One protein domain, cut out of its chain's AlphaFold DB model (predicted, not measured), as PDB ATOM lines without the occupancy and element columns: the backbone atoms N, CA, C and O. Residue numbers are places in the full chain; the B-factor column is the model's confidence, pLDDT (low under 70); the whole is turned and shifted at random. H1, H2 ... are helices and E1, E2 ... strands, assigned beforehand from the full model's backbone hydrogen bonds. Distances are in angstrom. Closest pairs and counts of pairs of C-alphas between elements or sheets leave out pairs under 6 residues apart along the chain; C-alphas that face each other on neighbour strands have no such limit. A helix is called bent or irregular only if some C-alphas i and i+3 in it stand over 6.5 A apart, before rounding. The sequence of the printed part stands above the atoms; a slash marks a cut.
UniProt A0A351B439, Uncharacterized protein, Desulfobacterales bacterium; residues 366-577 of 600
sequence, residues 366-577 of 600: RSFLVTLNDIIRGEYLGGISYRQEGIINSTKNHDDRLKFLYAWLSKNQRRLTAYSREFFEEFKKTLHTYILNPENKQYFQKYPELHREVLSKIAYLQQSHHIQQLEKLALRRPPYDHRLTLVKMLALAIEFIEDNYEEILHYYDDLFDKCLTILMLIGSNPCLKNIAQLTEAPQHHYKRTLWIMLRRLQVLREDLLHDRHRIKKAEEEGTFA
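AT A GLANCE: This is residues 366 to 577 of the 600 residues of an uncharacterized protein of Desulfobacterales bacterium (UniProt A0A351B439). Two groups of helices stand end to end along the long helix H5, which joins them: H1, H2 and H3 at one end of it, H6, H8 and H10 at the other. H4 crosses the end of the first group, where the small hairpin E1 E2 sits over H2; H9 stands crosswise to H10 in the second group, and the tail at residues 569 to 574 sticks out. H1, H2, H3, H5, H6, H8 and H10 form an up-and-down bundle, each running against the one before it. The 212 printed residues hold H1, antiparallel E1 and E2, then H2 to H10; the class is mostly helix. The whole is loose, radius of gyration of the C-alphas 21.3 A, and only just elongated, spanning 68 by 44 by 31 A.

IN THESE COORDINATES: H1, residues 366 to 377, begins at C-alpha 366 (2.479, 11.441, -65.730). E1 is 384 to 386 and E2 390 to 392. H2, 398 to 418, measures 28.5 A and is irregular, with C-alphas 411 and 414 7.9 A apart and a kink of 62 degrees near 412. H3 is 421 to 435; H4, 438 to 446, is irregular, with C-alphas 439 and 442 7.1 A apart. H5, 448 to 474, measures 38.9 A. H6 is 486 to 499, H7 501 to 504 and H8 509 to 523. H9, 526 to 532, is only just irregular, with C-alphas 527 and 530 7.0 A apart. H10, 541 to 572, measures 46.9 A and ends at C-alpha 572 (-0.492, -31.924, -61.217).

HOW THE PARTS SIT: H1 touches H3, closest C-alphas Ile 376 and Tyr 434, 6.4 A. In the hairpin E1 E2, N 384 and O 392 are 2.9 A apart, within hydrogen-bond range. H2 touches H5, closest C-alphas Thr 417 and His 465, 4.3 A, at a shallow tilt of 7 degrees, the same way. H4 is close to H5 but not clearly touching, C-alphas Phe 444 and His 451 being closest at 6.0 A. H5 touches H8 with residues 463 to 474 alone, closest C-alphas Ala 474 and Ile 522, 5.5 A. H5 and H6 form a helical hairpin, closest C-alphas Leu 473 and Met 489, 6.9 A. H6 touches H10, closest C-alphas Ile 494 and Leu 553, 5.9 A; H7 is close to H10 but not clearly touching, closest C-alphas Tyr 501 and Leu 560, 7.5 A. H9 touches H10 about perpendicular, at 82 degrees, closest C-alphas Ile 531 and Trp 547, 6.0 A. H2 and H10 are apart. Every O i to N i+4 pair is within hydrogen-bond range in H1, H5, H6, H8 and H10; in H2 15 of 17 are, in H3 10 of 11, in H4 2 of 5 with 4 of 6 O i to N i+3 pairs, in H9 1 of 3 with 3 of 4; H7 is too short for such a pair.

THE WHOLE: The C-alphas farthest apart, of Lys 396 and Gln 539, are 68.0 A apart. The printed part has no cut, and the link H5 to H6 is long, with 11 residues. Mean pLDDT of the printed part is 84.9; residues 388 to 390 and 571 to 577 are under 70.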
ATOM      1  N   ARG A 366       1.176  11.109 -65.120       71.88
ATOM      2  CA  ARG A 366       2.479  11.441 -65.730       71.88
ATOM      3  C   ARG A 366       3.616  11.262 -64.734       71.88
ATOM      4  O   ARG A 366       4.555  10.516 -65.004       71.88
ATOM      5  N   SER A 367       3.470  11.832 -63.540       72.94
ATOM      6  CA  SER A 367       4.439  11.657 -62.453       72.94
ATOM      7  C   SER A 367       4.635  10.185 -62.064       72.94
ATOM      8  O   SER A 367       5.711   9.793 -61.609       72.94
ATOM      9  N   PHE A 368       3.619   9.343 -62.276       79.25
ATOM     10  CA  PHE A 368       3.681   7.911 -62.011       79.25
ATOM     11  C   PHE A 368       4.655   7.183 -62.949       79.25
ATOM     12  O   PHE A 368       5.468   6.389 -62.475       79.25
ATOM     13  N   LEU A 369       4.612   7.478 -64.253       83.81
ATOM     14  CA  LEU A 369       5.549   6.916 -65.235       83.81
ATOM     15  C   LEU A 369       6.963   7.472 -65.057       83.81
ATOM     16  O   LEU A 369       7.924   6.719 -65.179       83.81
ATOM     17  N   VAL A 370       7.095   8.754 -64.702       85.25
ATOM     18  CA  VAL A 370       8.398   9.350 -64.352       85.25
ATOM     19  C   VAL A 370       9.007   8.627 -63.151       85.25
ATOM     20  O   VAL A 370      10.115   8.117 -63.248       85.25
ATOM     21  N   THR A 371       8.236   8.453 -62.070       85.38
ATOM     22  CA  THR A 371       8.688   7.707 -60.878       85.38
ATOM     23  C   THR A 371       9.161   6.297 -61.249       85.38
ATOM     24  O   THR A 371      10.185   5.832 -60.756       85.38
ATOM     25  N   LEU A 372       8.415   5.599 -62.110       90.00
ATOM     26  CA  LEU A 372       8.781   4.258 -62.558       90.00
ATOM     27  C   LEU A 372      10.087   4.251 -63.361       90.00
ATOM     28  O   LEU A 372      10.924   3.376 -63.140       90.00
ATOM     29  N   ASN A 373      10.255   5.208 -64.273       90.62
ATOM     30  CA  ASN A 373      11.484   5.367 -65.046       90.62
ATOM     31  C   ASN A 373      12.687   5.601 -64.132       90.62
ATOM     32  O   ASN A 373      13.699   4.919 -64.288       90.62
ATOM     33  N   ASP A 374      12.555   6.480 -63.139       89.50
ATOM     34  CA  ASP A 374      13.623   6.763 -62.179       89.50
ATOM     35  C   ASP A 374      13.992   5.504 -61.373       89.50
ATOM     36  O   ASP A 374      15.171   5.214 -61.165       89.50
ATOM     37  N   ILE A 375      12.997   4.703 -60.957       91.38
ATOM     38  CA  ILE A 375      13.229   3.427 -60.253       91.38
ATOM     39  C   ILE A 375      13.994   2.457 -61.155       91.38
ATOM     40  O   ILE A 375      14.974   1.852 -60.726       91.38
ATOM     41  N   ILE A 376      13.558   2.307 -62.405       91.88
ATOM     42  CA  ILE A 376      14.157   1.396 -63.385       91.88
ATOM     43  C   ILE A 376      15.600   1.794 -63.722       91.88
ATOM     44  O   ILE A 376      16.458   0.915 -63.862       91.88
ATOM     45  N   ARG A 377      15.882   3.094 -63.822       90.25
ATOM     46  CA  ARG A 377      17.226   3.634 -64.076       90.25
ATOM     47  C   ARG A 377      18.138   3.579 -62.851       90.25
ATOM     48  O   ARG A 377      19.353   3.603 -63.007       90.25
ATOM     49  N   GLY A 378      17.575   3.431 -61.653       88.94
ATOM     50  CA  GLY A 378      18.321   3.462 -60.394       88.94
ATOM     51  C   GLY A 378      18.603   4.878 -59.878       88.94
ATOM     52  O   GLY A 378      19.504   5.072 -59.061       88.94
ATOM     53  N   GLU A 379      17.849   5.860 -60.374       88.75
ATOM     54  CA  GLU A 379      17.957   7.288 -60.055       88.75
ATOM     55  C   GLU A 379      16.962   7.706 -58.962       88.75
ATOM     56  O   GLU A 379      17.058   8.800 -58.406       88.75
ATOM     57  N   TYR A 380      16.007   6.834 -58.622       84.75
ATOM     58  CA  TYR A 380      14.976   7.147 -57.643       84.75
ATOM     59  C   TYR A 380      15.544   7.257 -56.224       84.75
ATOM     60  O   TYR A 380      16.100   6.298 -55.676       84.75
ATOM     61  N   LEU A 381      15.330   8.428 -55.620       74.50
ATOM     62  CA  LEU A 381      15.683   8.752 -54.242       74.50
ATOM     63  C   LEU A 381      14.427   8.672 -53.366       74.50
ATOM     64  O   LEU A 381      13.634   9.612 -53.299       74.50
ATOM     65  N   GLY A 382      14.230   7.536 -52.701       74.19
ATOM     66  CA  GLY A 382      13.118   7.333 -51.778       74.19
ATOM     67  C   GLY A 382      13.186   5.986 -51.062       74.19
ATOM     68  O   GLY A 382      13.969   5.115 -51.429       74.19
ATOM     69  N   GLY A 383      12.366   5.843 -50.020       75.69
ATOM     70  CA  GLY A 383      12.292   4.644 -49.189       75.69
ATOM     71  C   GLY A 383      11.011   3.846 -49.429       75.69
ATOM     72  O   GLY A 383       9.935   4.432 -49.559       75.69
ATOM     73  N   ILE A 384      11.093   2.515 -49.446       75.69
ATOM     74  CA  ILE A 384       9.911   1.639 -49.435       75.69
ATOM     75  C   ILE A 384      10.129   0.417 -48.545       75.69
ATOM     76  O   ILE A 384      11.213  -0.153 -48.506       75.69
ATOM     77  N   SER A 385       9.086  -0.007 -47.832       74.38
ATOM     78  CA  SER A 385       9.134  -1.240 -47.045       74.38
ATOM     79  C   SER A 385       9.037  -2.458 -47.962       74.38
ATOM     80  O   SER A 385       8.084  -2.572 -48.736       74.38
ATOM     81  N   TYR A 386       9.970  -3.400 -47.832       79.56
ATOM     82  CA  TYR A 386       9.920  -4.689 -48.522       79.56
ATOM     83  C   TYR A 386       9.820  -5.825 -47.502       79.56
ATOM     84  O   TYR A 386      10.761  -6.118 -46.764       79.56
ATOM     85  N   ARG A 387       8.649  -6.477 -47.467       75.56
ATOM     86  CA  ARG A 387       8.354  -7.634 -46.600       75.56
ATOM     87  C   ARG A 387       8.777  -7.373 -45.138       75.56
ATOM     88  O   ARG A 387       8.423  -6.338 -44.585       75.56
ATOM     89  N   GLN A 388       9.486  -8.317 -44.519       65.25
ATOM     90  CA  GLN A 388      10.053  -8.212 -43.167       65.25
ATOM     91  C   GLN A 388      11.524  -7.761 -43.175       65.25
ATOM     92  O   GLN A 388      12.121  -7.631 -42.113       65.25
ATOM     93  N   GLU A 389      12.114  -7.525 -44.353       61.25
ATOM     94  CA  GLU A 389      13.540  -7.185 -44.494       61.25
ATOM     95  C   GLU A 389      13.838  -5.712 -44.165       61.25
ATOM     96  O   GLU A 389      14.995  -5.335 -44.009       61.25
ATOM     97  N   GLY A 390      12.799  -4.881 -44.024       69.75
ATOM     98  CA  GLY A 390      12.913  -3.480 -43.627       69.75
ATOM     99  C   GLY A 390      12.676  -2.502 -44.777       69.75
ATOM    100  O   GLY A 390      11.923  -2.780 -45.716       69.75
ATOM    101  N   ILE A 391      13.269  -1.314 -44.656       77.19
ATOM    102  CA  ILE A 391      13.093  -0.199 -45.592       77.19
ATOM    103  C   ILE A 391      14.264  -0.179 -46.577       77.19
ATOM    104  O   ILE A 391      15.420  -0.066 -46.177       77.19
ATOM    105  N   ILE A 392      13.949  -0.237 -47.868       82.94
ATOM    106  CA  ILE A 392      14.903  -0.097 -48.968       82.94
ATOM    107  C   ILE A 392      14.954   1.368 -49.373       82.94
ATOM    108  O   ILE A 392      13.940   1.917 -49.798       82.94
ATOM    109  N   ASN A 393      16.132   1.981 -49.260       81.81
ATOM    110  CA  ASN A 393      16.353   3.412 -49.511       81.81
ATOM    111  C   ASN A 393      17.139   3.699 -50.802       81.81
ATOM    112  O   ASN A 393      17.512   4.842 -51.058       81.81
ATOM    113  N   SER A 394      17.456   2.666 -51.585       83.50
ATOM    114  CA  SER A 394      18.307   2.761 -52.771       83.50
ATOM    115  C   SER A 394      17.721   1.947 -53.918       83.50
ATOM    116  O   SER A 394      17.136   0.890 -53.707       83.50
ATOM    117  N   THR A 395      17.910   2.435 -55.141       87.88
ATOM    118  CA  THR A 395      17.593   1.713 -56.384       87.88
ATOM    119  C   THR A 395      18.840   1.479 -57.248       87.88
ATOM    120  O   THR A 395      18.739   1.023 -58.388       87.88
ATOM    121  N   LYS A 396      20.038   1.761 -56.708       88.38
ATOM    122  CA  LYS A 396      21.303   1.703 -57.455       88.38
ATOM    123  C   LYS A 396      21.658   0.280 -57.886       88.38
ATOM    124  O   LYS A 396      21.885   0.051 -59.072       88.38
ATOM    125  N   ASN A 397      21.653  -0.669 -56.951       90.12
ATOM    126  CA  ASN A 397      21.985  -2.069 -57.218       90.12
ATOM    127  C   ASN A 397      20.774  -2.829 -57.775       90.12
ATOM    128  O   ASN A 397      19.634  -2.514 -57.443       90.12
ATOM    129  N   HIS A 398      21.010  -3.839 -58.617       89.69
ATOM    130  CA  HIS A 398      19.929  -4.579 -59.278       89.69
ATOM    131  C   HIS A 398      19.038  -5.374 -58.309       89.69
ATOM    132  O   HIS A 398      17.841  -5.490 -58.564       89.69
ATOM    133  N   ASP A 399      19.580  -5.898 -57.211       90.56
ATOM    134  CA  ASP A 399      18.819  -6.618 -56.184       90.56
ATOM    135  C   ASP A 399      17.885  -5.682 -55.411       90.56
ATOM    136  O   ASP A 399      16.675  -5.920 -55.370       90.56
ATOM    137  N   ASP A 400      18.418  -4.572 -54.894       90.12
ATOM    138  CA  ASP A 400      17.644  -3.516 -54.244       90.12
ATOM    139  C   ASP A 400      16.582  -2.971 -55.198       90.12
ATOM    140  O   ASP A 400      15.423  -2.818 -54.819       90.12
ATOM    141  N   ARG A 401      16.940  -2.757 -56.469       92.31
ATOM    142  CA  ARG A 401      16.014  -2.287 -57.505       92.31
ATOM    143  C   ARG A 401      14.879  -3.277 -57.757       92.31
ATOM    144  O   ARG A 401      13.739  -2.841 -57.893       92.31
ATOM    145  N   LEU A 402      15.143  -4.586 -57.801       91.75
ATOM    146  CA  LEU A 402      14.099  -5.609 -57.964       91.75
ATOM    147  C   LEU A 402      13.163  -5.661 -56.752       91.75
ATOM    148  O   LEU A 402      11.942  -5.663 -56.928       91.75
ATOM    149  N   LYS A 403      13.709  -5.640 -55.531       91.50
ATOM    150  CA  LYS A 403      12.907  -5.602 -54.299       91.50
ATOM    151  C   LYS A 403      12.070  -4.323 -54.214       91.50
ATOM    152  O   LYS A 403      10.873  -4.382 -53.918       91.50
ATOM    153  N   PHE A 404      12.673  -3.176 -54.537       91.12
ATOM    154  CA  PHE A 404      12.000  -1.881 -54.593       91.12
ATOM    155  C   PHE A 404      10.864  -1.910 -55.615       91.12
ATOM    156  O   PHE A 404       9.738  -1.524 -55.303       91.12
ATOM    157  N   LEU A 405      11.135  -2.413 -56.822       92.00
ATOM    158  CA  LEU A 405      10.148  -2.517 -57.888       92.00
ATOM    159  C   LEU A 405       8.989  -3.428 -57.478       92.00
ATOM    160  O   LEU A 405       7.836  -3.025 -57.611       92.00
ATOM    161  N   TYR A 406       9.254  -4.605 -56.909       90.19
ATOM    162  CA  TYR A 406       8.197  -5.478 -56.395       90.19
ATOM    163  C   TYR A 406       7.334  -4.781 -55.336       90.19
ATOM    164  O   TYR A 406       6.098  -4.810 -55.417       90.19
ATOM    165  N   ALA A 407       7.970  -4.143 -54.348       87.12
ATOM    166  CA  ALA A 407       7.272  -3.424 -53.289       87.12
ATOM    167  C   ALA A 407       6.413  -2.297 -53.876       87.12
ATOM    168  O   ALA A 407       5.243  -2.153 -53.519       87.12
ATOM    169  N   TRP A 408       6.955  -1.546 -54.835       87.44
ATOM    170  CA  TRP A 408       6.281  -0.420 -55.467       87.44
ATOM    171  C   TRP A 408       5.123  -0.861 -56.376       87.44
ATOM    172  O   TRP A 408       4.055  -0.241 -56.361       87.44
ATOM    173  N   LEU A 409       5.273  -1.965 -57.113       88.69
ATOM    174  CA  LEU A 409       4.204  -2.577 -57.908       88.69
ATOM    175  C   LEU A 409       3.074  -3.095 -57.019       88.69
ATOM    176  O   LEU A 409       1.897  -2.870 -57.303       88.69
ATOM    177  N   SER A 410       3.422  -3.754 -55.913       83.62
ATOM    178  CA  SER A 410       2.457  -4.233 -54.920       83.62
ATOM    179  C   SER A 410       1.708  -3.082 -54.259       83.62
ATOM    180  O   SER A 410       0.479  -3.108 -54.197       83.62
ATOM    181  N   LYS A 411       2.432  -2.033 -53.870       77.94
ATOM    182  CA  LYS A 411       1.895  -0.781 -53.336       77.94
ATOM    183  C   LYS A 411       0.883  -0.133 -54.281       77.94
ATOM    184  O   LYS A 411      -0.195   0.283 -53.862       77.94
ATOM    185  N   ASN A 412       1.199  -0.065 -55.572       80.44
ATOM    186  CA  ASN A 412       0.378   0.651 -56.546       80.44
ATOM    187  C   ASN A 412      -0.588  -0.237 -57.345       80.44
ATOM    188  O   ASN A 412      -1.273   0.266 -58.239       80.44
ATOM    189  N   GLN A 413      -0.716  -1.521 -57.000       82.56
ATOM    190  CA  GLN A 413      -1.533  -2.503 -57.721       82.56
ATOM    191  C   GLN A 413      -2.957  -2.015 -58.022       82.56
ATOM    192  O   GLN A 413      -3.440  -2.136 -59.149       82.56
ATOM    193  N   ARG A 414      -3.643  -1.429 -57.031       74.81
ATOM    194  CA  ARG A 414      -5.035  -0.970 -57.200       74.81
ATOM    195  C   ARG A 414      -5.158   0.215 -58.159       74.81
ATOM    196  O   ARG A 414      -6.185   0.385 -58.810       74.81
ATOM    197  N   ARG A 415      -4.125   1.055 -58.234       76.62
ATOM    198  CA  ARG A 415      -4.103   2.239 -59.106       76.62
ATOM    199  C   ARG A 415      -3.815   1.809 -60.536       76.62
ATOM    200  O   ARG A 415      -4.601   2.112 -61.425       76.62
ATOM    201  N   LEU A 416      -2.769   1.000 -60.697       80.75
ATOM    202  CA  LEU A 416      -2.345   0.406 -61.963       80.75
ATOM    203  C   LEU A 416      -3.489  -0.320 -62.671       80.75
ATOM    204  O   LEU A 416      -3.789  -0.032 -63.822       80.75
ATOM    205  N   THR A 417      -4.193  -1.191 -61.949       81.62
ATOM    206  CA  THR A 417      -5.310  -1.965 -62.515       81.62
ATOM    207  C   THR A 417      -6.520  -1.100 -62.875       81.62
ATOM    208  O   THR A 417      -7.261  -1.448 -63.792       81.62
ATOM    209  N   ALA A 418      -6.723   0.041 -62.207       77.81
ATOM    210  CA  ALA A 418      -7.872   0.918 -62.435       77.81
ATOM    211  C   ALA A 418      -7.695   1.917 -63.591       77.81
ATOM    212  O   ALA A 418      -8.713   2.411 -64.099       77.81
ATOM    213  N   TYR A 419      -6.452   2.229 -63.977       82.25
ATOM    214  CA  TYR A 419      -6.140   3.193 -65.036       82.25
ATOM    215  C   TYR A 419      -6.657   2.760 -66.420       82.25
ATOM    216  O   TYR A 419      -7.288   1.710 -66.573       82.25
ATOM    217  N   SER A 420      -6.503   3.641 -67.412       83.88
ATOM    218  CA  SER A 420      -6.938   3.366 -68.783       83.88
ATOM    219  C   SER A 420      -6.041   2.319 -69.450       83.88
ATOM    220  O   SER A 420      -4.938   2.040 -68.972       83.88
ATOM    221  N   ARG A 421      -6.526   1.733 -70.549       84.38
ATOM    222  CA  ARG A 421      -5.779   0.727 -71.311       84.38
ATOM    223  C   ARG A 421      -4.496   1.327 -71.889       84.38
ATOM    224  O   ARG A 421      -3.442   0.717 -71.794       84.38
ATOM    225  N   GLU A 422      -4.573   2.552 -72.404       87.50
ATOM    226  CA  GLU A 422      -3.443   3.267 -73.008       87.50
ATOM    227  C   GLU A 422      -2.319   3.476 -71.989       87.50
ATOM    228  O   GLU A 422      -1.160   3.173 -72.265       87.50
ATOM    229  N   PHE A 423      -2.680   3.919 -70.781       88.06
ATOM    230  CA  PHE A 423      -1.725   4.086 -69.692       88.06
ATOM    231  C   PHE A 423      -1.086   2.754 -69.285       88.06
ATOM    232  O   PHE A 423       0.120   2.693 -69.051       88.06
ATOM    233  N   PHE A 424      -1.885   1.686 -69.178       88.50
ATOM    234  CA  PHE A 424      -1.379   0.380 -68.759       88.50
ATOM    235  C   PHE A 424      -0.386  -0.205 -69.775       88.50
ATOM    236  O   PHE A 424       0.630  -0.778 -69.381       88.50
ATOM    237  N   GLU A 425      -0.617   0.009 -71.072       89.38
ATOM    238  CA  GLU A 425       0.322  -0.380 -72.130       89.38
ATOM    239  C   GLU A 425       1.635   0.413 -72.075       89.38
ATOM    240  O   GLU A 425       2.717  -0.165 -72.190       89.38
ATOM    241  N   GLU A 426       1.578   1.729 -71.859       89.62
ATOM    242  CA  GLU A 426       2.779   2.562 -71.703       89.62
ATOM    243  C   GLU A 426       3.594   2.161 -70.464       89.62
ATOM    244  O   GLU A 426       4.821   2.015 -70.511       89.62
ATOM    245  N   PHE A 427       2.896   1.887 -69.365       90.81
ATOM    246  CA  PHE A 427       3.465   1.345 -68.139       90.81
ATOM    247  C   PHE A 427       4.172  -0.002 -68.370       90.81
ATOM    248  O   PHE A 427       5.317  -0.187 -67.946       90.81
ATOM    249  N   LYS A 428       3.528  -0.930 -69.089       89.38
ATOM    250  CA  LYS A 428       4.095  -2.242 -69.433       89.38
ATOM    251  C   LYS A 428       5.340  -2.105 -70.309       89.38
ATOM    252  O   LYS A 428       6.369  -2.708 -70.003       89.38
ATOM    253  N   LYS A 429       5.285  -1.264 -71.347       90.69
ATOM    254  CA  LYS A 429       6.441  -0.954 -72.206       90.69
ATOM    255  C   LYS A 429       7.616  -0.435 -71.385       90.69
ATOM    256  O   LYS A 429       8.727  -0.928 -71.546       90.69
ATOM    257  N   THR A 430       7.350   0.489 -70.464       91.25
ATOM    258  CA  THR A 430       8.367   1.055 -69.572       91.25
ATOM    259  C   THR A 430       9.037  -0.030 -68.724       91.25
ATOM    260  O   THR A 430      10.261  -0.129 -68.720       91.25
ATOM    261  N   LEU A 431       8.268  -0.919 -68.083       90.12
ATOM    262  CA  LEU A 431       8.814  -2.047 -67.309       90.12
ATOM    263  C   LEU A 431       9.680  -2.995 -68.147       90.12
ATOM    264  O   LEU A 431      10.725  -3.468 -67.685       90.12
ATOM    265  N   HIS A 432       9.246  -3.284 -69.373       87.56
ATOM    266  CA  HIS A 432       9.936  -4.215 -70.262       87.56
ATOM    267  C   HIS A 432      11.335  -3.727 -70.652       87.56
ATOM    268  O   HIS A 432      12.225  -4.564 -70.805       87.56
ATOM    269  N   THR A 433      11.566  -2.407 -70.712       90.38
ATOM    270  CA  THR A 433      12.900  -1.831 -70.990       90.38
ATOM    271  C   THR A 433      13.979  -2.257 -69.990       90.38
ATOM    272  O   THR A 433      15.164  -2.188 -70.301       90.38
ATOM    273  N   TYR A 434      13.581  -2.725 -68.805       90.44
ATOM    274  CA  TYR A 434      14.488  -3.207 -67.768       90.44
ATOM    275  C   TYR A 434      14.416  -4.715 -67.575       90.44
ATOM    276  O   TYR A 434      15.438  -5.395 -67.660       90.44
ATOM    277  N   ILE A 435      13.210  -5.234 -67.324       88.38
ATOM    278  CA  ILE A 435      12.989  -6.622 -66.891       88.38
ATOM    279  C   ILE A 435      13.263  -7.636 -68.004       88.38
ATOM    280  O   ILE A 435      13.675  -8.760 -67.708       88.38
ATOM    281  N   LEU A 436      13.049  -7.244 -69.262       86.50
ATOM    282  CA  LEU A 436      13.258  -8.091 -70.439       86.50
ATOM    283  C   LEU A 436      14.494  -7.680 -71.249       86.50
ATOM    284  O   LEU A 436      14.719  -8.219 -72.330       86.50
ATOM    285  N   ASN A 437      15.301  -6.741 -70.744       87.81
ATOM    286  CA  ASN A 437      16.503  -6.298 -71.440       87.81
ATOM    287  C   ASN A 437      17.567  -7.418 -71.441       87.81
ATOM    288  O   ASN A 437      17.970  -7.862 -70.357       87.81
ATOM    289  N   PRO A 438      18.056  -7.856 -72.619       86.44
ATOM    290  CA  PRO A 438      19.104  -8.869 -72.728       86.44
ATOM    291  C   PRO A 438      20.384  -8.533 -71.952       86.44
ATOM    292  O   PRO A 438      20.999  -9.437 -71.387       86.44
ATOM    293  N   GLU A 439      20.757  -7.254 -71.867       88.19
ATOM    294  CA  GLU A 439      21.959  -6.796 -71.154       88.19
ATOM    295  C   GLU A 439      21.862  -7.051 -69.644       88.19
ATOM    296  O   GLU A 439      22.852  -7.372 -68.987       88.19
ATOM    297  N   ASN A 440      20.645  -7.009 -69.090       87.00
ATOM    298  CA  ASN A 440      20.416  -7.231 -67.666       87.00
ATOM    299  C   ASN A 440      20.363  -8.720 -67.281       87.00
ATOM    300  O   ASN A 440      20.346  -9.057 -66.093       87.00
ATOM    301  N   LYS A 441      20.364  -9.636 -68.260       83.88
ATOM    302  CA  LYS A 441      20.172 -11.079 -68.042       83.88
ATOM    303  C   LYS A 441      21.216 -11.679 -67.098       83.88
ATOM    304  O   LYS A 441      20.869 -12.509 -66.261       83.88
ATOM    305  N   GLN A 442      22.470 -11.232 -67.189       86.25
ATOM    306  CA  GLN A 442      23.553 -11.700 -66.316       86.25
ATOM    307  C   GLN A 442      23.315 -11.332 -64.842       86.25
ATOM    308  O   GLN A 442      23.665 -12.098 -63.948       86.25
ATOM    309  N   TYR A 443      22.684 -10.186 -64.572       85.75
ATOM    310  CA  TYR A 443      22.332  -9.775 -63.213       85.75
ATOM    311  C   TYR A 443      21.125 -10.551 -62.686       85.75
ATOM    312  O   TYR A 443      21.130 -10.984 -61.536       85.75
ATOM    313  N   PHE A 444      20.116 -10.797 -63.525       86.88
ATOM    314  CA  PHE A 444      18.933 -11.570 -63.130       86.88
ATOM    315  C   PHE A 444      19.248 -13.043 -62.858       86.88
ATOM    316  O   PHE A 444      18.646 -13.632 -61.966       86.88
ATOM    317  N   GLN A 445      20.251 -13.617 -63.528       86.75
ATOM    318  CA  GLN A 445      20.759 -14.956 -63.205       86.75
ATOM    319  C   GLN A 445      21.339 -15.059 -61.786       86.75
ATOM    320  O   GLN A 445      21.298 -16.138 -61.204       86.75
ATOM    321  N   LYS A 446      21.846 -13.957 -61.212       88.81
ATOM    322  CA  LYS A 446      22.318 -13.926 -59.816       88.81
ATOM    323  C   LYS A 446      21.166 -13.896 -58.807       88.81
ATOM    324  O   LYS A 446      21.342 -14.347 -57.681       88.81
ATOM    325  N   TYR A 447      19.997 -13.393 -59.209       88.00
ATOM    326  CA  TYR A 447      18.815 -13.237 -58.355       88.00
ATOM    327  C   TYR A 447      17.541 -13.793 -59.024       88.00
ATOM    328  O   TYR A 447      16.571 -13.051 -59.219       88.00
ATOM    329  N   PRO A 448      17.511 -15.093 -59.377       85.50
ATOM    330  CA  PRO A 448      16.436 -15.671 -60.185       85.50
ATOM    331  C   PRO A 448      15.077 -15.614 -59.476       85.50
ATOM    332  O   PRO A 448      14.063 -15.328 -60.109       85.50
ATOM    333  N   GLU A 449      15.056 -15.799 -58.154       87.44
ATOM    334  CA  GLU A 449      13.825 -15.745 -57.358       87.44
ATOM    335  C   GLU A 449      13.218 -14.337 -57.316       87.44
ATOM    336  O   GLU A 449      12.015 -14.183 -57.518       87.44
ATOM    337  N   LEU A 450      14.037 -13.291 -57.136       87.00
ATOM    338  CA  LEU A 450      13.563 -11.900 -57.144       87.00
ATOM    339  C   LEU A 450      13.052 -11.491 -58.530       87.00
ATOM    340  O   LEU A 450      12.026 -10.821 -58.649       87.00
ATOM    341  N   HIS A 451      13.748 -11.909 -59.591       86.31
ATOM    342  CA  HIS A 451      13.311 -11.653 -60.963       86.31
ATOM    343  C   HIS A 451      11.977 -12.350 -61.266       86.31
ATOM    344  O   HIS A 451      11.049 -11.707 -61.766       86.31
ATOM    345  N   ARG A 452      11.834 -13.623 -60.872       86.38
ATOM    346  CA  ARG A 452      10.579 -14.382 -60.985       86.38
ATOM    347  C   ARG A 452       9.449 -13.744 -60.181       86.38
ATOM    348  O   ARG A 452       8.321 -13.686 -60.666       86.38
ATOM    349  N   GLU A 453       9.736 -13.243 -58.985       86.56
ATOM    350  CA  GLU A 453       8.763 -12.563 -58.131       86.56
ATOM    351  C   GLU A 453       8.204 -11.298 -58.804       86.56
ATOM    352  O   GLU A 453       6.986 -11.101 -58.865       86.56
ATOM    353  N   VAL A 454       9.080 -10.459 -59.364       87.38
ATOM    354  CA  VAL A 454       8.672  -9.256 -60.103       87.38
ATOM    355  C   VAL A 454       7.860  -9.626 -61.348       87.38
ATOM    356  O   VAL A 454       6.802  -9.038 -61.573       87.38
ATOM    357  N   LEU A 455       8.293 -10.622 -62.127       86.62
ATOM    358  CA  LEU A 455       7.561 -11.099 -63.309       86.62
ATOM    359  C   LEU A 455       6.166 -11.624 -62.951       86.62
ATOM    360  O   LEU A 455       5.177 -11.239 -63.575       86.62
ATOM    361  N   SER A 456       6.077 -12.445 -61.905       85.00
ATOM    362  CA  SER A 456       4.815 -12.956 -61.364       85.00
ATOM    363  C   SER A 456       3.881 -11.811 -60.972       85.00
ATOM    364  O   SER A 456       2.686 -11.848 -61.290       85.00
ATOM    365  N   LYS A 457       4.425 -10.746 -60.369       87.06
ATOM    366  CA  LYS A 457       3.654  -9.555 -60.017       87.06
ATOM    367  C   LYS A 457       3.153  -8.789 -61.239       87.06
ATOM    368  O   LYS A 457       1.992  -8.383 -61.249       87.06
ATOM    369  N   ILE A 458       3.991  -8.596 -62.255       87.44
ATOM    370  CA  ILE A 458       3.604  -7.927 -63.508       87.44
ATOM    371  C   ILE A 458       2.492  -8.718 -64.207       87.44
ATOM    372  O   ILE A 458       1.482  -8.128 -64.591       87.44
ATOM    373  N   ALA A 459       2.626 -10.044 -64.289       85.94
ATOM    374  CA  ALA A 459       1.601 -10.918 -64.853       85.94
ATOM    375  C   ALA A 459       0.274 -10.791 -64.090       85.94
ATOM    376  O   ALA A 459      -0.767 -10.554 -64.695       85.94
ATOM    377  N   TYR A 460       0.311 -10.840 -62.754       86.00
ATOM    378  CA  TYR A 460      -0.887 -10.647 -61.933       86.00
ATOM    379  C   TYR A 460      -1.556  -9.289 -62.209       86.00
ATOM    380  O   TYR A 460      -2.780  -9.201 -62.308       86.00
ATOM    381  N   LEU A 461      -0.772  -8.211 -62.341       87.81
ATOM    382  CA  LEU A 461      -1.296  -6.873 -62.630       87.81
ATOM    383  C   LEU A 461      -1.988  -6.801 -63.991       87.81
ATOM    384  O   LEU A 461      -3.047  -6.181 -64.080       87.81
ATOM    385  N   GLN A 462      -1.417  -7.433 -65.018       87.62
ATOM    386  CA  GLN A 462      -2.013  -7.504 -66.352       87.62
ATOM    387  C   GLN A 462      -3.357  -8.233 -66.312       87.62
ATOM    388  O   GLN A 462      -4.382  -7.661 -66.681       87.62
ATOM    389  N   GLN A 463      -3.372  -9.445 -65.758       88.62
ATOM    390  CA  GLN A 463      -4.587 -10.251 -65.646       88.62
ATOM    391  C   GLN A 463      -5.664  -9.519 -64.829       88.62
ATOM    392  O   GLN A 463      -6.826  -9.422 -65.229       88.62
ATOM    393  N   SER A 464      -5.277  -8.904 -63.706       88.19
ATOM    394  CA  SER A 464      -6.195  -8.111 -62.888       88.19
ATOM    395  C   SER A 464      -6.716  -6.871 -63.621       88.19
ATOM    396  O   SER A 464      -7.861  -6.486 -63.382       88.19
ATOM    397  N   HIS A 465      -5.921  -6.233 -64.485       89.56
ATOM    398  CA  HIS A 465      -6.363  -5.105 -65.305       89.56
ATOM    399  C   HIS A 465      -7.386  -5.544 -66.359       89.56
ATOM    400  O   HIS A 465      -8.421  -4.889 -66.497       89.56
ATOM    401  N   HIS A 466      -7.158  -6.671 -67.040       89.31
ATOM    402  CA  HIS A 466      -8.103  -7.237 -68.012       89.31
ATOM    403  C   HIS A 466      -9.465  -7.520 -67.367       89.31
ATOM    404  O   HIS A 466     -10.496  -7.021 -67.823       89.31
ATOM    405  N   ILE A 467      -9.470  -8.223 -66.232       89.56
ATOM    406  CA  ILE A 467     -10.708  -8.528 -65.501       89.56
ATOM    407  C   ILE A 467     -11.372  -7.237 -64.997       89.56
ATOM    408  O   ILE A 467     -12.598  -7.124 -65.005       89.56
ATOM    409  N   GLN A 468     -10.597  -6.221 -64.604       88.12
ATOM    410  CA  GLN A 468     -11.148  -4.930 -64.192       88.12
ATOM    411  C   GLN A 468     -11.916  -4.227 -65.324       88.12
ATOM    412  O   GLN A 468     -12.914  -3.556 -65.033       88.12
ATOM    413  N   GLN A 469     -11.498  -4.368 -66.588       87.75
ATOM    414  CA  GLN A 469     -12.258  -3.847 -67.732       87.75
ATOM    415  C   GLN A 469     -13.572  -4.614 -67.922       87.75
ATOM    416  O   GLN A 469     -14.623  -3.992 -68.095       87.75
ATOM    417  N   LEU A 470     -13.542  -5.942 -67.779       89.94
ATOM    418  CA  LEU A 470     -14.745  -6.774 -67.812       89.94
ATOM    419  C   LEU A 470     -15.723  -6.421 -66.671       89.94
ATOM    420  O   LEU A 470     -16.933  -6.341 -66.880       89.94
ATOM    421  N   GLU A 471     -15.225  -6.128 -65.465       88.25
ATOM    422  CA  GLU A 471     -16.053  -5.649 -64.347       88.25
ATOM    423  C   GLU A 471     -16.692  -4.290 -64.661       88.25
ATOM    424  O   GLU A 471     -17.877  -4.083 -64.391       88.25
ATOM    425  N   LYS A 472     -15.926  -3.350 -65.241       86.94
ATOM    426  CA  LYS A 472     -16.454  -2.040 -65.657       86.94
ATOM    427  C   LYS A 472     -17.585  -2.210 -66.671       86.94
ATOM    428  O   LYS A 472     -18.598  -1.523 -66.537       86.94
ATOM    429  N   LEU A 473     -17.450  -3.146 -67.611       89.12
ATOM    430  CA  LEU A 473     -18.500  -3.510 -68.562       89.12
ATOM    431  C   LEU A 473     -19.746  -4.052 -67.843       89.12
ATOM    432  O   LEU A 473     -20.843  -3.522 -68.024       89.12
ATOM    433  N   ALA A 474     -19.579  -5.056 -66.976       87.19
ATOM    434  CA  ALA A 474     -20.678  -5.695 -66.248       87.19
ATOM    435  C   ALA A 474     -21.457  -4.718 -65.351       87.19
ATOM    436  O   ALA A 474     -22.685  -4.772 -65.270       87.19
ATOM    437  N   LEU A 475     -20.741  -3.810 -64.681       84.12
ATOM    438  CA  LEU A 475     -21.310  -2.822 -63.761       84.12
ATOM    439  C   LEU A 475     -21.677  -1.495 -64.436       84.12
ATOM    440  O   LEU A 475     -22.148  -0.590 -63.745       84.12
ATOM    441  N   ARG A 476     -21.470  -1.366 -65.754       84.12
ATOM    442  CA  ARG A 476     -21.718  -0.140 -66.536       84.12
ATOM    443  C   ARG A 476     -21.025   1.089 -65.940       84.12
ATOM    444  O   ARG A 476     -21.635   2.140 -65.752       84.12
ATOM    445  N   ARG A 477     -19.753   0.919 -65.580       82.00
ATOM    446  CA  ARG A 477     -18.880   1.987 -65.079       82.00
ATOM    447  C   ARG A 477     -18.075   2.593 -66.234       82.00
ATOM    448  O   ARG A 477     -17.758   1.861 -67.173       82.00
ATOM    449  N   PRO A 478     -17.656   3.871 -66.130       75.19
ATOM    450  CA  PRO A 478     -16.850   4.529 -67.155       75.19
ATOM    451  C   PRO A 478     -15.663   3.665 -67.624       75.19
ATOM    452  O   PRO A 478     -14.961   3.099 -66.773       75.19
ATOM    453  N   PRO A 479     -15.436   3.553 -68.947       76.25
ATOM    454  CA  PRO A 479     -16.026   4.367 -70.024       76.25
ATOM    455  C   PRO A 479     -17.450   3.964 -70.452       76.25
ATOM    456  O   PRO A 479     -18.048   4.639 -71.283       76.25
ATOM    457  N   TYR A 480     -18.008   2.892 -69.890       84.50
ATOM    458  CA  TYR A 480     -19.368   2.444 -70.178       84.50
ATOM    459  C   TYR A 480     -20.397   3.206 -69.336       84.50
ATOM    460  O   TYR A 480     -20.098   3.679 -68.238       84.50
ATOM    461  N   ASP A 481     -21.625   3.296 -69.836       81.94
ATOM    462  CA  ASP A 481     -22.725   3.979 -69.160       81.94
ATOM    463  C   ASP A 481     -24.025   3.155 -69.206       81.94
ATOM    464  O   ASP A 481     -24.092   2.035 -69.725       81.94
ATOM    465  N   HIS A 482     -25.097   3.716 -68.645       76.94
ATOM    466  CA  HIS A 482     -26.418   3.087 -68.658       76.94
ATOM    467  C   HIS A 482     -27.073   3.019 -70.047       76.94
ATOM    468  O   HIS A 482     -28.071   2.313 -70.191       76.94
ATOM    469  N   ARG A 483     -26.534   3.712 -71.060       82.25
ATOM    470  CA  ARG A 483     -27.030   3.688 -72.445       82.25
ATOM    471  C   ARG A 483     -26.492   2.488 -73.226       82.25
ATOM    472  O   ARG A 483     -26.996   2.197 -74.311       82.25
ATOM    473  N   LEU A 484     -25.509   1.762 -72.685       85.50
ATOM    474  CA  LEU A 484     -25.005   0.528 -73.282       85.50
ATOM    475  C   LEU A 484     -26.119  -0.529 -73.384       85.50
ATOM    476  O   LEU A 484     -26.648  -1.015 -72.380       85.50
ATOM    477  N   THR A 485     -26.462  -0.908 -74.616       88.88
ATOM    478  CA  THR A 485     -27.490  -1.921 -74.880       88.88
ATOM    479  C   THR A 485     -27.017  -3.312 -74.462       88.88
ATOM    480  O   THR A 485     -25.826  -3.617 -74.489       88.88
ATOM    481  N   LEU A 486     -27.961  -4.194 -74.115       87.44
ATOM    482  CA  LEU A 486     -27.641  -5.573 -73.719       87.44
ATOM    483  C   LEU A 486     -26.929  -6.351 -74.834       87.44
ATOM    484  O   LEU A 486     -26.029  -7.125 -74.540       87.44
ATOM    485  N   VAL A 487     -27.288  -6.104 -76.099       90.25
ATOM    486  CA  VAL A 487     -26.620  -6.707 -77.267       90.25
ATOM    487  C   VAL A 487     -25.147  -6.307 -77.310       90.25
ATOM    488  O   VAL A 487     -24.284  -7.173 -77.383       90.25
ATOM    489  N   LYS A 488     -24.843  -5.006 -77.198       90.69
ATOM    490  CA  LYS A 488     -23.456  -4.519 -77.191       90.69
ATOM    491  C   LYS A 488     -22.682  -5.027 -75.977       90.69
ATOM    492  O   LYS A 488     -21.525  -5.393 -76.106       90.69
ATOM    493  N   MET A 489     -23.325  -5.084 -74.811       91.38
ATOM    494  CA  MET A 489     -22.718  -5.620 -73.593       91.38
ATOM    495  C   MET A 489     -22.331  -7.098 -73.746       91.38
ATOM    496  O   MET A 489     -21.235  -7.472 -73.345       91.38
ATOM    497  N   LEU A 490     -23.202  -7.929 -74.331       92.50
ATOM    498  CA  LEU A 490     -22.896  -9.337 -74.598       92.50
ATOM    499  C   LEU A 490     -21.822  -9.491 -75.679       92.50
ATOM    500  O   LEU A 490     -20.924 -10.301 -75.498       92.50
ATOM    501  N   ALA A 491     -21.881  -8.698 -76.753       93.81
ATOM    502  CA  ALA A 491     -20.871  -8.712 -77.810       93.81
ATOM    503  C   ALA A 491     -19.468  -8.423 -77.256       93.81
ATOM    504  O   ALA A 491     -18.569  -9.229 -77.452       93.81
ATOM    505  N   LEU A 492     -19.319  -7.349 -76.473       94.06
ATOM    506  CA  LEU A 492     -18.044  -6.981 -75.845       94.06
ATOM    507  C   LEU A 492     -17.547  -8.038 -74.848       94.06
ATOM    508  O   LEU A 492     -16.346  -8.224 -74.689       94.06
ATOM    509  N   ALA A 493     -18.457  -8.723 -74.148       93.81
ATOM    510  CA  ALA A 493     -18.085  -9.798 -73.230       93.81
ATOM    511  C   ALA A 493     -17.608 -11.057 -73.972       93.81
ATOM    512  O   ALA A 493     -16.696 -11.723 -73.498       93.81
ATOM    513  N   ILE A 494     -18.223 -11.380 -75.114       94.88
ATOM    514  CA  ILE A 494     -17.811 -12.495 -75.977       94.88
ATOM    515  C   ILE A 494     -16.459 -12.183 -76.618       94.88
ATOM    516  O   ILE A 494     -15.546 -12.987 -76.479       94.88
ATOM    517  N   GLU A 495     -16.314 -10.998 -77.214       95.00
ATOM    518  CA  GLU A 495     -15.059 -10.499 -77.797       95.00
ATOM    519  C   GLU A 495     -13.919 -10.551 -76.771       95.00
ATOM    520  O   GLU A 495     -12.856 -11.088 -77.050       95.00
ATOM    521  N   PHE A 496     -14.174 -10.118 -75.531       93.50
ATOM    522  CA  PHE A 496     -13.199 -10.233 -74.445       93.50
ATOM    523  C   PHE A 496     -12.728 -11.676 -74.207       93.50
ATOM    524  O   PHE A 496     -11.535 -11.891 -74.002       93.50
ATOM    525  N   ILE A 497     -13.640 -12.655 -74.187       94.00
ATOM    526  CA  ILE A 497     -13.262 -14.058 -73.978       94.00
ATOM    527  C   ILE A 497     -12.486 -14.582 -75.182       94.00
ATOM    528  O   ILE A 497     -11.463 -15.227 -74.990       94.00
ATOM    529  N   GLU A 498     -12.966 -14.322 -76.395       93.06
ATOM    530  CA  GLU A 498     -12.367 -14.844 -77.625       93.06
ATOM    531  C   GLU A 498     -10.950 -14.288 -77.833       93.06
ATOM    532  O   GLU A 498     -10.028 -15.063 -78.086       93.06
ATOM    533  N   ASP A 499     -10.739 -12.991 -77.603       91.69
ATOM    534  CA  ASP A 499      -9.427 -12.346 -77.741       91.69
ATOM    535  C   ASP A 499      -8.412 -12.789 -76.677       91.69
ATOM    536  O   ASP A 499      -7.204 -12.733 -76.904       91.69
ATOM    537  N   ASN A 500      -8.886 -13.195 -75.494       89.44
ATOM    538  CA  ASN A 500      -8.034 -13.494 -74.339       89.44
ATOM    539  C   ASN A 500      -8.134 -14.960 -73.890       89.44
ATOM    540  O   ASN A 500      -7.718 -15.266 -72.774       89.44
ATOM    541  N   TYR A 501      -8.681 -15.859 -74.715       90.00
ATOM    542  CA  TYR A 501      -9.030 -17.228 -74.310       90.00
ATOM    543  C   TYR A 501      -7.836 -17.965 -73.688       90.00
ATOM    544  O   TYR A 501      -7.886 -18.371 -72.527       90.00
ATOM    545  N   GLU A 502      -6.726 -18.026 -74.424       86.44
ATOM    546  CA  GLU A 502      -5.481 -18.659 -73.977       86.44
ATOM    547  C   GLU A 502      -4.897 -17.986 -72.727       86.44
ATOM    548  O   GLU A 502      -4.416 -18.660 -71.817       86.44
ATOM    549  N   GLU A 503      -4.961 -16.655 -72.630       86.31
ATOM    550  CA  GLU A 503      -4.442 -15.936 -71.460       86.31
ATOM    551  C   GLU A 503      -5.276 -16.248 -70.205       86.31
ATOM    552  O   GLU A 503      -4.710 -16.523 -69.144       86.31
ATOM    553  N   ILE A 504      -6.610 -16.265 -70.334       88.12
ATOM    554  CA  ILE A 504      -7.558 -16.554 -69.245       88.12
ATOM    555  C   ILE A 504      -7.294 -17.939 -68.656       88.12
ATOM    556  O   ILE A 504      -7.307 -18.100 -67.432       88.12
ATOM    557  N   LEU A 505      -7.002 -18.932 -69.499       88.56
ATOM    558  CA  LEU A 505      -6.675 -20.290 -69.061       88.56
ATOM    559  C   LEU A 505      -5.439 -20.364 -68.159       88.56
ATOM    560  O   LEU A 505      -5.315 -21.335 -67.417       88.56
ATOM    561  N   HIS A 506      -4.582 -19.341 -68.160       87.31
ATOM    562  CA  HIS A 506      -3.370 -19.232 -67.342       87.31
ATOM    563  C   HIS A 506      -3.482 -18.162 -66.242       87.31
ATOM    564  O   HIS A 506      -2.482 -17.772 -65.631       87.31
ATOM    565  N   TYR A 507      -4.692 -17.675 -65.949       88.06
ATOM    566  CA  TYR A 507      -4.896 -16.724 -64.859       88.06
ATOM    567  C   TYR A 507      -4.541 -17.314 -63.491       88.06
ATOM    568  O   TYR A 507      -4.585 -18.528 -63.291       88.06
ATOM    569  N   TYR A 508      -4.210 -16.461 -62.519       86.06
ATOM    570  CA  TYR A 508      -4.200 -16.888 -61.115       86.06
ATOM    571  C   TYR A 508      -5.595 -17.374 -60.706       86.06
ATOM    572  O   TYR A 508      -6.601 -16.862 -61.193       86.06
ATOM    573  N   ASP A 509      -5.664 -18.359 -59.813       85.31
ATOM    574  CA  ASP A 509      -6.922 -19.026 -59.450       85.31
ATOM    575  C   ASP A 509      -8.026 -18.066 -59.006       85.31
ATOM    576  O   ASP A 509      -9.162 -18.153 -59.464       85.31
ATOM    577  N   ASP A 510      -7.685 -17.100 -58.157       82.31
ATOM    578  CA  ASP A 510      -8.634 -16.110 -57.664       82.31
ATOM    579  C   ASP A 510      -9.113 -15.154 -58.770       82.31
ATOM    580  O   ASP A 510     -10.268 -14.724 -58.768       82.31
ATOM    581  N   LEU A 511      -8.245 -14.838 -59.731       86.06
ATOM    582  CA  LEU A 511      -8.563 -14.023 -60.900       86.06
ATOM    583  C   LEU A 511      -9.435 -14.791 -61.906       86.06
ATOM    584  O   LEU A 511     -10.405 -14.229 -62.420       86.06
ATOM    585  N   PHE A 512      -9.157 -16.074 -62.138       89.81
ATOM    586  CA  PHE A 512      -9.978 -16.944 -62.983       89.81
ATOM    587  C   PHE A 512     -11.402 -17.085 -62.423       89.81
ATOM    588  O   PHE A 512     -12.380 -16.804 -63.121       89.81
ATOM    589  N   ASP A 513     -11.528 -17.397 -61.130       87.81
ATOM    590  CA  ASP A 513     -12.823 -17.502 -60.444       87.81
ATOM    591  C   ASP A 513     -13.621 -16.188 -60.514       87.81
ATOM    592  O   ASP A 513     -14.844 -16.181 -60.721       87.81
ATOM    593  N   LYS A 514     -12.936 -15.044 -60.374       87.31
ATOM    594  CA  LYS A 514     -13.542 -13.713 -60.538       87.31
ATOM    595  C   LYS A 514     -14.007 -13.470 -61.966       87.31
ATOM    596  O   LYS A 514     -15.124 -12.987 -62.148       87.31
ATOM    597  N   CYS A 515     -13.194 -13.817 -62.963       90.62
ATOM    598  CA  CYS A 515     -13.555 -13.705 -64.374       90.62
ATOM    599  C   CYS A 515     -14.864 -14.454 -64.647       90.62
ATOM    600  O   CYS A 515     -15.843 -13.849 -65.092       90.62
ATOM    601  N   LEU A 516     -14.948 -15.726 -64.247       91.38
ATOM    602  CA  LEU A 516     -16.168 -16.525 -64.380       91.38
ATOM    603  C   LEU A 516     -17.360 -15.909 -63.644       91.38
ATOM    604  O   LEU A 516     -18.467 -15.859 -64.182       91.38
ATOM    605  N   THR A 517     -17.148 -15.398 -62.432       89.38
ATOM    606  CA  THR A 517     -18.202 -14.745 -61.645       89.38
ATOM    607  C   THR A 517     -18.760 -13.504 -62.343       89.38
ATOM    608  O   THR A 517     -19.975 -13.282 -62.335       89.38
ATOM    609  N   ILE A 518     -17.910 -12.702 -62.982       89.31
ATOM    610  CA  ILE A 518     -18.338 -11.511 -63.726       89.31
ATOM    611  C   ILE A 518     -19.086 -11.912 -65.001       89.31
ATOM    612  O   ILE A 518     -20.136 -11.339 -65.297       89.31
ATOM    613  N   LEU A 519     -18.622 -12.942 -65.712       91.12
ATOM    614  CA  LEU A 519     -19.336 -13.495 -66.869       91.12
ATOM    615  C   LEU A 519     -20.720 -14.034 -66.474       91.12
ATOM    616  O   LEU A 519     -21.715 -13.775 -67.157       91.12
ATOM    617  N   MET A 520     -20.821 -14.707 -65.323       88.81
ATOM    618  CA  MET A 520     -22.106 -15.106 -64.744       88.81
ATOM    619  C   MET A 520     -22.997 -13.902 -64.440       88.81
ATOM    620  O   MET A 520     -24.194 -13.954 -64.718       88.81
ATOM    621  N   LEU A 521     -22.444 -12.822 -63.885       87.62
ATOM    622  CA  LEU A 521     -23.197 -11.605 -63.574       87.62
ATOM    623  C   LEU A 521     -23.785 -10.962 -64.838       87.62
ATOM    624  O   LEU A 521     -24.959 -10.586 -64.837       87.62
ATOM    625  N   ILE A 522     -23.000 -10.889 -65.917       87.94
ATOM    626  CA  ILE A 522     -23.441 -10.402 -67.233       87.94
ATOM    627  C   ILE A 522     -24.599 -11.265 -67.757       87.94
ATOM    628  O   ILE A 522     -25.652 -10.732 -68.117       87.94
ATOM    629  N   GLY A 523     -24.443 -12.593 -67.733       84.75
ATOM    630  CA  GLY A 523     -25.469 -13.535 -68.194       84.75
ATOM    631  C   GLY A 523     -26.726 -13.587 -67.313       84.75
ATOM    632  O   GLY A 523     -27.810 -13.886 -67.805       84.75
ATOM    633  N   SER A 524     -26.615 -13.247 -66.025       83.69
ATOM    634  CA  SER A 524     -27.721 -13.294 -65.050       83.69
ATOM    635  C   SER A 524     -28.556 -12.013 -64.996       83.69
ATOM    636  O   SER A 524     -29.376 -11.847 -64.084       83.69
ATOM    637  N   ASN A 525     -28.350 -11.087 -65.939       82.25
ATOM    638  CA  ASN A 525     -29.083  -9.829 -65.987       82.25
ATOM    639  C   ASN A 525     -30.608 -10.087 -65.943       82.25
ATOM    640  O   ASN A 525     -31.090 -10.948 -66.684       82.25
ATOM    641  N   PRO A 526     -31.395  -9.360 -65.121       80.62
ATOM    642  CA  PRO A 526     -32.836  -9.592 -64.991       80.62
ATOM    643  C   PRO A 526     -33.585  -9.631 -66.329       80.62
ATOM    644  O   PRO A 526     -34.469 -10.463 -66.510       80.62
ATOM    645  N   CYS A 527     -33.185  -8.795 -67.291       78.31
ATOM    646  CA  CYS A 527     -33.791  -8.739 -68.621       78.31
ATOM    647  C   CYS A 527     -33.452  -9.951 -69.508       78.31
ATOM    648  O   CYS A 527     -34.135 -10.189 -70.501       78.31
ATOM    649  N   LEU A 528     -32.404 -10.708 -69.170       82.50
ATOM    650  CA  LEU A 528     -31.961 -11.900 -69.895       82.50
ATOM    651  C   LEU A 528     -32.510 -13.198 -69.292       82.50
ATOM    652  O   LEU A 528     -32.519 -14.209 -69.986       82.50
ATOM    653  N   LYS A 529     -33.029 -13.186 -68.054       80.12
ATOM    654  CA  LYS A 529     -33.535 -14.394 -67.370       80.12
ATOM    655  C   LYS A 529     -34.594 -15.145 -68.179       80.12
ATOM    656  O   LYS A 529     -34.481 -16.351 -68.358       80.12
ATOM    657  N   ASN A 530     -35.571 -14.419 -68.720       77.75
ATOM    658  CA  ASN A 530     -36.646 -15.016 -69.517       77.75
ATOM    659  C   ASN A 530     -36.137 -15.550 -70.862       77.75
ATOM    660  O   ASN A 530     -36.711 -16.483 -71.401       77.75
ATOM    661  N   ILE A 531     -35.064 -14.964 -71.406       81.12
ATOM    662  CA  ILE A 531     -34.441 -15.412 -72.659       81.12
ATOM    663  C   ILE A 531     -33.581 -16.658 -72.404       81.12
ATOM    664  O   ILE A 531     -33.600 -17.583 -73.208       81.12
ATOM    665  N   ALA A 532     -32.878 -16.718 -71.270       78.44
ATOM    666  CA  ALA A 532     -32.030 -17.842 -70.877       78.44
ATOM    667  C   ALA A 532     -32.800 -19.166 -70.730       78.44
ATOM    668  O   ALA A 532     -32.231 -20.232 -70.941       78.44
ATOM    669  N   GLN A 533     -34.083 -19.093 -70.362       81.56
ATOM    670  CA  GLN A 533     -34.958 -20.254 -70.164       81.56
ATOM    671  C   GLN A 533     -35.565 -20.796 -71.466       81.56
ATOM    672  O   GLN A 533     -36.147 -21.877 -71.455       81.56
ATOM    673  N   LEU A 534     -35.438 -20.075 -72.586       82.19
ATOM    674  CA  LEU A 534     -35.985 -20.522 -73.865       82.19
ATOM    675  C   LEU A 534     -35.152 -21.676 -74.437       82.19
ATOM    676  O   LEU A 534     -33.931 -21.563 -74.621       82.19
ATOM    677  N   THR A 535     -35.839 -22.775 -74.746       76.56
ATOM    678  CA  THR A 535     -35.300 -23.939 -75.462       76.56
ATOM    679  C   THR A 535     -35.121 -23.654 -76.950       76.56
ATOM    680  O   THR A 535     -34.144 -24.107 -77.538       76.56
ATOM    681  N   GLU A 536     -36.001 -22.840 -77.535       80.56
ATOM    682  CA  GLU A 536     -35.985 -22.482 -78.955       80.56
ATOM    683  C   GLU A 536     -35.748 -20.985 -79.187       80.56
ATOM    684  O   GLU A 536     -36.023 -20.133 -78.334       80.56
ATOM    685  N   ALA A 537     -35.232 -20.658 -80.373       82.19
ATOM    686  CA  ALA A 537     -34.924 -19.289 -80.752       82.19
ATOM    687  C   ALA A 537     -36.216 -18.449 -80.875       82.19
ATOM    688  O   ALA A 537     -37.105 -18.794 -81.655       82.19
ATOM    689  N   PRO A 538     -36.332 -17.312 -80.167       86.75
ATOM    690  CA  PRO A 538     -37.530 -16.482 -80.233       86.75
ATOM    691  C   PRO A 538     -37.704 -15.843 -81.621       86.75
ATOM    692  O   PRO A 538     -36.733 -15.440 -82.257       86.75
ATOM    693  N   GLN A 539     -38.956 -15.680 -82.065       81.25
ATOM    694  CA  GLN A 539     -39.275 -15.137 -83.397       81.25
ATOM    695  C   GLN A 539     -38.897 -13.654 -83.561       81.25
ATOM    696  O   GLN A 539     -38.517 -13.212 -84.643       81.25
ATOM    697  N   HIS A 540     -38.963 -12.867 -82.483       86.81
ATOM    698  CA  HIS A 540     -38.625 -11.445 -82.524       86.81
ATOM    699  C   HIS A 540     -37.112 -11.238 -82.709       86.81
ATOM    700  O   HIS A 540     -36.334 -11.586 -81.817       86.81
ATOM    701  N   HIS A 541     -36.705 -10.568 -83.794       85.75
ATOM    702  CA  HIS A 541     -35.301 -10.390 -84.204       85.75
ATOM    703  C   HIS A 541     -34.360  -9.984 -83.054       85.75
ATOM    704  O   HIS A 541     -33.403 -10.691 -82.757       85.75
ATOM    705  N   TYR A 542     -34.678  -8.913 -82.316       85.81
ATOM    706  CA  TYR A 542     -33.849  -8.461 -81.187       85.81
ATOM    707  C   TYR A 542     -33.688  -9.512 -80.069       85.81
ATOM    708  O   TYR A 542     -32.596  -9.689 -79.529       85.81
ATOM    709  N   LYS A 543     -34.760 -10.244 -79.729       85.06
ATOM    710  CA  LYS A 543     -34.706 -11.309 -78.717       85.06
ATOM    711  C   LYS A 543     -33.904 -12.503 -79.233       85.06
ATOM    712  O   LYS A 543     -33.208 -13.131 -78.445       85.06
ATOM    713  N   ARG A 544     -33.967 -12.788 -80.541       86.94
ATOM    714  CA  ARG A 544     -33.186 -13.845 -81.194       86.94
ATOM    715  C   ARG A 544     -31.693 -13.551 -81.123       86.94
ATOM    716  O   ARG A 544     -30.933 -14.421 -80.716       86.94
ATOM    717  N   THR A 545     -31.284 -12.322 -81.436       89.06
ATOM    718  CA  THR A 545     -29.884 -11.885 -81.316       89.06
ATOM    719  C   THR A 545     -29.375 -12.032 -79.882       89.06
ATOM    720  O   THR A 545     -28.317 -12.616 -79.666       89.06
ATOM    721  N   LEU A 546     -30.154 -11.572 -78.894       88.88
ATOM    722  CA  LEU A 546     -29.808 -11.734 -77.479       88.88
ATOM    723  C   LEU A 546     -29.701 -13.205 -77.066       88.88
ATOM    724  O   LEU A 546     -28.785 -13.553 -76.329       88.88
ATOM    725  N   TRP A 547     -30.611 -14.062 -77.536       89.38
ATOM    726  CA  TRP A 547     -30.594 -15.497 -77.244       89.38
ATOM    727  C   TRP A 547     -29.338 -16.179 -77.804       89.38
ATOM    728  O   TRP A 547     -28.663 -16.893 -77.067       89.38
ATOM    729  N   ILE A 548     -28.976 -15.900 -79.064       90.50
ATOM    730  CA  ILE A 548     -27.767 -16.446 -79.708       90.50
ATOM    731  C   ILE A 548     -26.510 -16.015 -78.944       90.50
ATOM    732  O   ILE A 548     -25.692 -16.856 -78.576       90.50
ATOM    733  N   MET A 549     -26.376 -14.716 -78.661       92.00
ATOM    734  CA  MET A 549     -25.223 -14.185 -77.928       92.00
ATOM    735  C   MET A 549     -25.136 -14.757 -76.510       92.00
ATOM    736  O   MET A 549     -24.061 -15.141 -76.060       92.00
ATOM    737  N   LEU A 550     -26.264 -14.868 -75.807       90.75
ATOM    738  CA  LEU A 550     -26.288 -15.431 -74.461       90.75
ATOM    739  C   LEU A 550     -25.882 -16.911 -74.449       90.75
ATOM    740  O   LEU A 550     -25.121 -17.315 -73.573       90.75
ATOM    741  N   ARG A 551     -26.344 -17.708 -75.423       89.88
ATOM    742  CA  ARG A 551     -25.927 -19.110 -75.577       89.88
ATOM    743  C   ARG A 551     -24.437 -19.219 -75.884       89.88
ATOM    744  O   ARG A 551     -23.757 -20.002 -75.232       89.88
ATOM    745  N   ARG A 552     -23.910 -18.394 -76.797       93.19
ATOM    746  CA  ARG A 552     -22.468 -18.349 -77.096       93.19
ATOM    747  C   ARG A 552     -21.643 -18.025 -75.850       93.19
ATOM    748  O   ARG A 552     -20.673 -18.722 -75.581       93.19
ATOM    749  N   LEU A 553     -22.061 -17.030 -75.064       92.75
ATOM    750  CA  LEU A 553     -21.401 -16.667 -73.806       92.75
ATOM    751  C   LEU A 553     -21.401 -17.825 -72.792       92.75
ATOM    752  O   LEU A 553     -20.408 -18.037 -72.102       92.75
ATOM    753  N   GLN A 554     -22.512 -18.562 -72.683       90.56
ATOM    754  CA  GLN A 554     -22.620 -19.723 -71.794       90.56
ATOM    755  C   GLN A 554     -21.682 -20.857 -72.217       90.56
ATOM    756  O   GLN A 554     -20.967 -21.367 -71.362       90.56
ATOM    757  N   VAL A 555     -21.654 -21.183 -73.515       93.12
ATOM    758  CA  VAL A 555     -20.769 -22.212 -74.086       93.12
ATOM    759  C   VAL A 555     -19.305 -21.852 -73.843       93.12
ATOM    760  O   VAL A 555     -18.604 -22.608 -73.190       93.12
ATOM    761  N   LEU A 556     -18.878 -20.642 -74.222       93.00
ATOM    762  CA  LEU A 556     -17.495 -20.192 -74.013       93.00
ATOM    763  C   LEU A 556     -17.063 -20.252 -72.541       93.00
ATOM    764  O   LEU A 556     -15.920 -20.569 -72.227       93.00
ATOM    765  N   ARG A 557     -17.974 -19.947 -71.614       93.31
ATOM    766  CA  ARG A 557     -17.700 -20.038 -70.174       93.31
ATOM    767  C   ARG A 557     -17.528 -21.490 -69.713       93.31
ATOM    768  O   ARG A 557     -16.719 -21.746 -68.825       93.31
ATOM    769  N   GLU A 558     -18.331 -22.409 -70.241       92.19
ATOM    770  CA  GLU A 558     -18.226 -23.841 -69.942       92.19
ATOM    771  C   GLU A 558     -16.942 -24.436 -70.527       92.19
ATOM    772  O   GLU A 558     -16.248 -25.161 -69.814       92.19
ATOM    773  N   ASP A 559     -16.574 -24.036 -71.745       92.81
ATOM    774  CA  ASP A 559     -15.316 -24.417 -72.395       92.81
ATOM    775  C   ASP A 559     -14.107 -23.954 -71.563       92.81
ATOM    776  O   ASP A 559     -13.267 -24.772 -71.188       92.81
ATOM    777  N   LEU A 560     -14.084 -22.682 -71.133       92.50
ATOM    778  CA  LEU A 560     -13.035 -22.150 -70.248       92.50
ATOM    779  C   LEU A 560     -12.886 -22.960 -68.953       92.50
ATOM    780  O   LEU A 560     -11.771 -23.232 -68.506       92.50
ATOM    781  N   LEU A 561     -14.004 -23.325 -68.317       92.00
ATOM    782  CA  LEU A 561     -14.006 -24.145 -67.104       92.00
ATOM    783  C   LEU A 561     -13.429 -25.537 -67.371       92.00
ATOM    784  O   LEU A 561     -12.595 -26.022 -66.601       92.00
ATOM    785  N   HIS A 562     -13.873 -26.174 -68.452       92.06
ATOM    786  CA  HIS A 562     -13.429 -27.504 -68.841       92.06
ATOM    787  C   HIS A 562     -11.927 -27.530 -69.146       92.06
ATOM    788  O   HIS A 562     -11.193 -28.349 -68.584       92.06
ATOM    789  N   ASP A 563     -11.450 -26.599 -69.966       90.25
ATOM    790  CA  ASP A 563     -10.049 -26.524 -70.374       90.25
ATOM    791  C   ASP A 563      -9.129 -26.142 -69.209       90.25
ATOM    792  O   ASP A 563      -8.068 -26.747 -69.041       90.25
ATOM    793  N   ARG A 564      -9.560 -25.244 -68.310       89.06
ATOM    794  CA  ARG A 564      -8.813 -24.933 -67.077       89.06
ATOM    795  C   ARG A 564      -8.634 -26.169 -66.196       89.06
ATOM    796  O   ARG A 564      -7.550 -26.380 -65.650       89.06
ATOM    797  N   HIS A 565      -9.671 -26.996 -66.056       87.38
ATOM    798  CA  HIS A 565      -9.566 -28.258 -65.321       87.38
ATOM    799  C   HIS A 565      -8.584 -29.230 -65.982       87.38
ATOM    800  O   HIS A 565      -7.817 -29.886 -65.274       87.38
ATOM    801  N   ARG A 566      -8.567 -29.306 -67.318       85.81
ATOM    802  CA  ARG A 566      -7.605 -30.137 -68.060       85.81
ATOM    803  C   ARG A 566      -6.165 -29.674 -67.850       85.81
ATOM    804  O   ARG A 566      -5.309 -30.519 -67.596       85.81
ATOM    805  N   ILE A 567      -5.905 -28.366 -67.905       83.25
ATOM    806  CA  ILE A 567      -4.567 -27.792 -67.686       83.25
ATOM    807  C   ILE A 567      -4.076 -28.082 -66.269       83.25
ATOM    808  O   ILE A 567      -2.994 -28.641 -66.111       83.25
ATOM    809  N   LYS A 568      -4.890 -27.800 -65.244       82.31
ATOM    810  CA  LYS A 568      -4.513 -28.072 -63.846       82.31
ATOM    811  C   LYS A 568      -4.185 -29.538 -63.601       82.31
ATOM    812  O   LYS A 568      -3.183 -29.851 -62.971       82.31
ATOM    813  N   LYS A 569      -5.004 -30.437 -64.150       77.19
ATOM    814  CA  LYS A 569      -4.761 -31.875 -64.052       77.19
ATOM    815  C   LYS A 569      -3.440 -32.271 -64.726       77.19
ATOM    816  O   LYS A 569      -2.682 -33.048 -64.161       77.19
ATOM    817  N   ALA A 570      -3.124 -31.697 -65.888       70.06
ATOM    818  CA  ALA A 570      -1.858 -31.937 -66.582       70.06
ATOM    819  C   ALA A 570      -0.633 -31.326 -65.867       70.06
ATOM    820  O   ALA A 570       0.474 -31.850 -65.997       70.06
ATOM    821  N   GLU A 571      -0.793 -30.230 -65.125       66.50
ATOM    822  CA  GLU A 571       0.258 -29.666 -64.265       66.50
ATOM    823  C   GLU A 571       0.509 -30.540 -63.029       66.50
ATOM    824  O   GLU A 571       1.663 -30.833 -62.714       66.50
ATOM    825  N   GLU A 572      -0.554 -31.011 -62.370       60.16
ATOM    826  CA  GLU A 572      -0.492 -31.924 -61.217       60.16
ATOM    827  C   GLU A 572       0.101 -33.296 -61.588       60.16
ATOM    828  O   GLU A 572       0.839 -33.890 -60.803       60.16
ATOM    829  N   GLU A 573      -0.151 -33.772 -62.809       51.38
ATOM    830  CA  GLU A 573       0.440 -34.994 -63.378       51.38
ATOM    831  C   GLU A 573       1.887 -34.788 -63.897       51.38
ATOM    832  O   GLU A 573       2.519 -35.730 -64.382       51.38
ATOM    833  N   GLY A 574       2.449 -33.572 -63.784       43.00
ATOM    834  CA  GLY A 574       3.818 -33.237 -64.208       43.00
ATOM    835  C   GLY A 574       4.022 -33.185 -65.731       43.00
ATOM    836  O   GLY A 574       5.153 -33.133 -66.223       43.00
ATOM    837  N   THR A 575       2.938 -33.203 -66.501       46.62
ATOM    838  CA  THR A 575       2.915 -33.361 -67.961       46.62
ATOM    839  C   THR A 575       3.059 -32.034 -68.711       46.62
ATOM    840  O   THR A 575       3.452 -32.033 -69.877       46.62
ATOM    841  N   PHE A 576       2.815 -30.895 -68.057       40.28
ATOM    842  CA  PHE A 576       2.833 -29.574 -68.702       40.28
ATOM    843  C   PHE A 576       4.242 -29.124 -69.145       40.28
ATOM    844  O   PHE A 576       4.419 -28.606 -70.248       40.28
ATOM    845  N   ALA A 577       5.284 -29.446 -68.366       38.19
ATOM    846  CA  ALA A 577       6.677 -29.214 -68.769       38.19
ATOM    847  C   ALA A 577       7.076 -30.031 -70.017       38.19
ATOM    848  O   ALA A 577       7.905 -29.592 -70.811       38.19
TER     849      ALA A 577